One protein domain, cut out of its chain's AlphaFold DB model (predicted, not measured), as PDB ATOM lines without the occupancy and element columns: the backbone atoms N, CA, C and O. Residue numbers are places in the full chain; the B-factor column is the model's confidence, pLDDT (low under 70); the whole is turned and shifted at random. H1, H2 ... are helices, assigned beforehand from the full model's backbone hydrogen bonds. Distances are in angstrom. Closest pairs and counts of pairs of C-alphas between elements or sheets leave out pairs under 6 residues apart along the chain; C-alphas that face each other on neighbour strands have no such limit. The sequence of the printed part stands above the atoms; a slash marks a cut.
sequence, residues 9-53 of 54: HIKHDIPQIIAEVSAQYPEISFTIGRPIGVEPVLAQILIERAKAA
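What this domain is: This is residues 9 to 53 of the 54 residues of the protein "Cobalamin biosynthesis protein CbiX" of Clostridia bacterium (UniProt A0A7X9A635). Two helices of equal length sit far from each other, joined by a long link that folds back past H1 and then runs out to H2. Residues 36 to 53, with H2 among them, stick out as an arm, and no core is formed. The printed part has 45 residues with two named helices, H1 then H2, and no named strand; its class is all helix. It is extended, with a radius of gyration of the C-alphas of 17.2 A and spans of 49 by 18 by 15 A.

How they stand to each other: H1, residues 13 to 24, and H2, residues 40 to 51, are apart, with no C-alpha of the one within 8 A of the other. Residues 23 to 28 stand free, and so do residues 36 to 53, of which 40 to 51 belong to H2. In H2 every O i to N i+4 pair is within hydrogen-bond range; in H1 7 of 8 are.

Where its parts are: H1 begins at C-alpha 13 (17.136, -4.429, -35.824) and measures 17.2 A from first to last C-alpha. H2 measures 17.3 A and ends at C-alpha 51 (-12.185, -23.677, -27.260).

The domain as a whole: The C-alphas of Pro 26 and Lys 51, the two farthest apart, are 49.4 A apart. The link from H1 to H2, residues 25 to 39, is long. The printed part has no cut. The model's pLDDT is under 70 at residues 9 to 11.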
ATOM      1  N   HIS A   9      13.806  -6.596 -30.893       64.75
ATOM      2  CA  HIS A   9      13.894  -6.642 -32.359       64.75
ATOM      3  C   HIS A   9      13.266  -5.430 -33.067       64.75
ATOM      4  O   HIS A   9      13.767  -4.985 -34.096       64.75
ATOM      5  N   ILE A  10      12.189  -4.856 -32.521       64.88
ATOM      6  CA  ILE A  10      11.546  -3.673 -33.121       64.88
ATOM      7  C   ILE A  10      12.355  -2.409 -32.844       64.88
ATOM      8  O   ILE A  10      12.352  -1.486 -33.655       64.88
ATOM      9  N   LYS A  11      13.056  -2.367 -31.709       68.38
ATOM     10  CA  LYS A  11      13.773  -1.173 -31.252       68.38
ATOM     11  C   LYS A  11      15.160  -1.018 -31.869       68.38
ATOM     12  O   LYS A  11      15.645   0.107 -31.932       68.38
ATOM     13  N   HIS A  12      15.778  -2.108 -32.323       74.19
ATOM     14  CA  HIS A  12      17.169  -2.092 -32.785       74.19
ATOM     15  C   HIS A  12      17.332  -2.591 -34.223       74.19
ATOM     16  O   HIS A  12      17.836  -1.848 -35.064       74.19
ATOM     17  N   ASP A  13      16.833  -3.787 -34.538       82.62
ATOM     18  CA  ASP A  13      17.136  -4.429 -35.824       82.62
ATOM     19  C   ASP A  13      16.396  -3.763 -36.992       82.62
ATOM     20  O   ASP A  13      16.984  -3.456 -38.027       82.62
ATOM     21  N   ILE A  14      15.096  -3.486 -36.822       85.06
ATOM     22  CA  ILE A  14      14.278  -2.887 -37.889       85.06
ATOM     23  C   ILE A  14      14.760  -1.472 -38.252       85.06
ATOM     24  O   ILE A  14      14.917  -1.208 -39.447       85.06
ATOM     25  N   PRO A  15      15.030  -0.558 -37.295       86.31
ATOM     26  CA  PRO A  15      15.580   0.755 -37.620       86.31
ATOM     27  C   PRO A  15      16.923   0.686 -38.347       86.31
ATOM     28  O   PRO A  15      17.138   1.460 -39.278       86.31
ATOM     29  N   GLN A  16      17.803  -0.247 -37.966       89.06
ATOM     30  CA  GLN A  16      19.102  -0.401 -38.618       89.06
ATOM     31  C   GLN A  16      18.946  -0.834 -40.081       89.06
ATOM     32  O   GLN A  16      19.500  -0.195 -40.973       89.06
ATOM     33  N   ILE A  17      18.114  -1.847 -40.343       89.81
ATOM     34  CA  ILE A  17      17.832  -2.319 -41.709       89.81
ATOM     35  C   ILE A  17      17.208  -1.196 -42.550       89.81
ATOM     36  O   ILE A  17      17.595  -0.982 -43.697       89.81
ATOM     37  N   ILE A  18      16.260  -0.440 -41.982       90.25
ATOM     38  CA  ILE A  18      15.628   0.695 -42.669       90.25
ATOM     39  C   ILE A  18      16.672   1.760 -43.019       90.25
ATOM     40  O   ILE A  18      16.628   2.290 -44.127       90.25
ATOM     41  N   ALA A  19      17.610   2.068 -42.121       90.44
ATOM     42  CA  ALA A  19      18.661   3.051 -42.376       90.44
ATOM     43  C   ALA A  19      19.585   2.616 -43.528       90.44
ATOM     44  O   ALA A  19      19.858   3.410 -44.429       90.44
ATOM     45  N   GLU A  20      20.007   1.348 -43.543       93.75
ATOM     46  CA  GLU A  20      20.858   0.781 -44.598       93.75
ATOM     47  C   GLU A  20      20.174   0.789 -45.973       93.75
ATOM     48  O   GLU A  20      20.811   1.079 -46.987       93.75
ATOM     49  N   VAL A  21      18.871   0.500 -46.023       93.69
ATOM     50  CA  VAL A  21      18.089   0.512 -47.269       93.69
ATOM     51  C   VAL A  21      17.758   1.940 -47.704       93.69
ATOM     52  O   VAL A  21      17.846   2.251 -48.890       93.69
ATOM     53  N   SER A  22      17.448   2.839 -46.768       92.94
ATOM     54  CA  SER A  22      17.167   4.250 -47.082       92.94
ATOM     55  C   SER A  22      18.382   4.942 -47.703       92.94
ATOM     56  O   SER A  22      18.227   5.792 -48.572       92.94
ATOM     57  N   ALA A  23      19.598   4.551 -47.303       93.00
ATOM     58  CA  ALA A  23      20.831   5.036 -47.921       93.00
ATOM     59  C   ALA A  23      21.016   4.546 -49.371       93.00
ATOM     60  O   ALA A  23      21.659   5.228 -50.166       93.00
ATOM     61  N   GLN A  24      20.462   3.381 -49.716       96.38
ATOM     62  CA  GLN A  24      20.529   2.808 -51.065       96.38
ATOM     63  C   GLN A  24      19.446   3.361 -52.002       96.38
ATOM     64  O   GLN A  24      19.666   3.396 -53.209       96.38
ATOM     65  N   TYR A  25      18.309   3.807 -51.456       95.62
ATOM     66  CA  TYR A  25      17.151   4.298 -52.215       95.62
ATOM     67  C   TYR A  25      16.643   5.640 -51.653       95.62
ATOM     68  O   TYR A  25      15.581   5.680 -51.023       95.62
ATOM     69  N   PRO A  26      17.389   6.745 -51.841       92.25
ATOM     70  CA  PRO A  26      17.075   8.046 -51.242       92.25
ATOM     71  C   PRO A  26      15.757   8.668 -51.734       92.25
ATOM     72  O   PRO A  26      15.204   9.545 -51.075       92.25
ATOM     73  N   GLU A  27      15.237   8.232 -52.880       96.88
ATOM     74  CA  GLU A  27      13.959   8.667 -53.444       96.88
ATOM     75  C   GLU A  27      12.737   7.955 -52.837       96.88
ATOM     76  O   GLU A  27      11.601   8.380 -53.063       96.88
ATOM     77  N   ILE A  28      12.946   6.888 -52.060       94.50
ATOM     78  CA  ILE A  28      11.877   6.086 -51.460       94.50
ATOM     79  C   ILE A  28      11.741   6.434 -49.975       94.50
ATOM     80  O   ILE A  28      12.698   6.384 -49.208       94.50
ATOM     81  N   SER A  29      10.519   6.750 -49.541       91.38
ATOM     82  CA  SER A  29      10.220   6.988 -48.126       91.38
ATOM     83  C   SER A  29       9.822   5.691 -47.422       91.38
ATOM     84  O   SER A  29       8.851   5.034 -47.804       91.38
ATOM     85  N   PHE A  30      10.543   5.346 -46.357       90.44
ATOM     86  CA  PHE A  30      10.262   4.181 -45.521       90.44
ATOM     87  C   PHE A  30       9.618   4.612 -44.202       90.44
ATOM     88  O   PHE A  30      10.124   5.489 -43.507       90.44
ATOM     89  N   THR A  31       8.506   3.972 -43.827       88.25
ATOM     90  CA  THR A  31       7.826   4.212 -42.544       88.25
ATOM     91  C   THR A  31       7.681   2.911 -41.766       88.25
ATOM     92  O   THR A  31       7.165   1.918 -42.284       88.25
ATOM     93  N   ILE A  32       8.092   2.919 -40.496       85.94
ATOM     94  CA  ILE A  32       7.874   1.798 -39.581       85.94
ATOM     95  C   ILE A  32       6.516   1.993 -38.902       85.94
ATOM     96  O   ILE A  32       6.311   2.935 -38.139       85.94
ATOM     97  N   GLY A  33       5.572   1.099 -39.193       85.81
ATOM     98  CA  GLY A  33       4.285   1.065 -38.499       85.81
ATOM     99  C   GLY A  33       4.429   0.653 -37.031       85.81
ATOM    100  O   GLY A  33       5.390  -0.016 -36.653       85.81
ATOM    101  N   ARG A  34       3.441   1.007 -36.205       83.62
ATOM    102  CA  ARG A  34       3.371   0.526 -34.819       83.62
ATOM    103  C   ARG A  34       3.098  -0.986 -34.782       83.62
ATOM    104  O   ARG A  34       2.479  -1.507 -35.716       83.62
ATOM    105  N   PRO A  35       3.557  -1.707 -33.745       84.81
ATOM    106  CA  PRO A  35       3.133  -3.087 -33.518       84.81
ATOM    107  C   PRO A  35       1.620  -3.167 -33.329       84.81
ATOM    108  O   PRO A  35       0.978  -2.168 -33.011       84.81
ATOM    109  N   ILE A  36       1.073  -4.369 -33.482       87.50
ATOM    110  CA  ILE A  36      -0.363  -4.635 -33.359       87.50
ATOM    111  C   ILE A  36      -0.846  -4.274 -31.950       87.50
ATOM    112  O   ILE A  36      -1.885  -3.648 -31.807       87.50
ATOM    113  N   GLY A  37      -0.068  -4.584 -30.909       84.00
ATOM    114  CA  GLY A  37      -0.424  -4.215 -29.542       84.00
ATOM    115  C   GLY A  37      -1.626  -4.995 -29.008       84.00
ATOM    116  O   GLY A  37      -1.903  -6.122 -29.422       84.00
ATOM    117  N   VAL A  38      -2.321  -4.395 -28.039       85.50
ATOM    118  CA  VAL A  38      -3.514  -4.981 -27.418       85.50
ATOM    119  C   VAL A  38      -4.737  -4.596 -28.242       85.50
ATOM    120  O   VAL A  38      -5.261  -3.495 -28.105       85.50
ATOM    121  N   GLU A  39      -5.199  -5.527 -29.070       88.44
ATOM    122  CA  GLU A  39      -6.366  -5.339 -29.934       88.44
ATOM    123  C   GLU A  39      -7.514  -6.275 -29.522       88.44
ATOM    124  O   GLU A  39      -7.271  -7.468 -29.299       88.44
ATOM    125  N   PRO A  40      -8.778  -5.805 -29.470       89.25
ATOM    126  CA  PRO A  40      -9.927  -6.639 -29.094       89.25
ATOM    127  C   PRO A  40     -10.077  -7.909 -29.943       89.25
ATOM    128  O   PRO A  40     -10.447  -8.966 -29.432       89.25
ATOM    129  N   VAL A  41      -9.732  -7.829 -31.232       91.00
ATOM    130  CA  VAL A  41      -9.781  -8.976 -32.151       91.00
ATOM    131  C   VAL A  41      -8.809 -10.087 -31.745       91.00
ATOM    132  O   VAL A  41      -9.121 -11.264 -31.906       91.00
ATOM    133  N   LEU A  42      -7.658  -9.745 -31.157       90.56
ATOM    134  CA  LEU A  42      -6.693 -10.742 -30.695       90.56
ATOM    135  C   LEU A  42      -7.237 -11.528 -29.501       90.56
ATOM    136  O   LEU A  42      -7.053 -12.741 -29.445       90.56
ATOM    137  N   ALA A  43      -7.950 -10.871 -28.583       90.75
ATOM    138  CA  ALA A  43      -8.598 -11.553 -27.464       90.75
ATOM    139  C   ALA A  43      -9.659 -12.552 -27.954       90.75
ATOM    140  O   ALA A  43      -9.703 -13.686 -27.480       90.75
ATOM    141  N   GLN A  44     -10.458 -12.160 -28.951       93.88
ATOM    142  CA  GLN A  44     -11.445 -13.046 -29.571       93.88
ATOM    143  C   GLN A  44     -10.783 -14.276 -30.211       93.88
ATOM    144  O   GLN A  44     -11.198 -15.404 -29.948       93.88
ATOM    145  N   ILE A  45      -9.705 -14.071 -30.977       93.25
ATOM    146  CA  ILE A  45      -8.938 -15.165 -31.590       93.25
ATOM    147  C   ILE A  45      -8.398 -16.119 -30.516       93.25
ATOM    148  O   ILE A  45      -8.486 -17.336 -30.679       93.25
ATOM    149  N   LEU A  46      -7.861 -15.603 -29.406       92.50
ATOM    150  CA  LEU A  46      -7.350 -16.438 -28.314       92.50
ATOM    151  C   LEU A  46      -8.447 -17.311 -27.688       92.50
ATOM    152  O   LEU A  46      -8.210 -18.493 -27.444       92.50
ATOM    153  N   ILE A  47      -9.649 -16.763 -27.480       95.44
ATOM    154  CA  ILE A  47     -10.799 -17.513 -26.950       95.44
ATOM    155  C   ILE A  47     -11.208 -18.635 -27.910       95.44
ATOM    156  O   ILE A  47     -11.450 -19.761 -27.477       95.44
ATOM    157  N   GLU A  48     -11.279 -18.351 -29.209       96.38
ATOM    158  CA  GLU A  48     -11.620 -19.353 -30.226       96.38
ATOM    159  C   GLU A  48     -10.591 -20.482 -30.279       96.38
ATOM    160  O   GLU A  48     -10.957 -21.656 -30.324       96.38
ATOM    161  N   ARG A  49      -9.300 -20.141 -30.207       95.88
ATOM    162  CA  ARG A  49      -8.214 -21.126 -30.163       95.88
ATOM    163  C   ARG A  49      -8.254 -21.993 -28.909       95.88
ATOM    164  O   ARG A  49      -7.998 -23.185 -29.023       95.88
ATOM    165  N   ALA A  50      -8.583 -21.418 -27.752       95.69
ATOM    166  CA  ALA A  50      -8.710 -22.166 -26.505       95.69
ATOM    167  C   ALA A  50      -9.859 -23.185 -26.568       95.69
ATOM    168  O   ALA A  50      -9.655 -24.345 -26.235       95.69
ATOM    169  N   LYS A  51     -11.030 -22.779 -27.077       96.44
ATOM    170  CA  LYS A  51     -12.185 -23.677 -27.260       96.44
ATOM    171  C   LYS A  51     -11.919 -24.811 -28.247       96.44
ATOM    172  O   LYS A  51     -12.462 -25.889 -28.093       96.44
ATOM    173  N   ALA A  52     -11.113 -24.560 -29.277       93.56
ATOM    174  CA  ALA A  52     -10.756 -25.576 -30.266       93.56
ATOM    175  C   ALA A  52      -9.727 -26.605 -29.756       93.56
ATOM    176  O   ALA A  52      -9.438 -27.561 -30.471       93.56
ATOM    177  N   ALA A  53      -9.124 -26.376 -28.584       86.88
ATOM    178  CA  ALA A  53      -8.164 -27.287 -27.964       86.88
ATOM    179  C   ALA A  53      -8.809 -28.260 -26.955       86.88
ATOM    180  O   ALA A  53      -8.111 -29.154 -26.473       86.88
TER     181      ALA A  53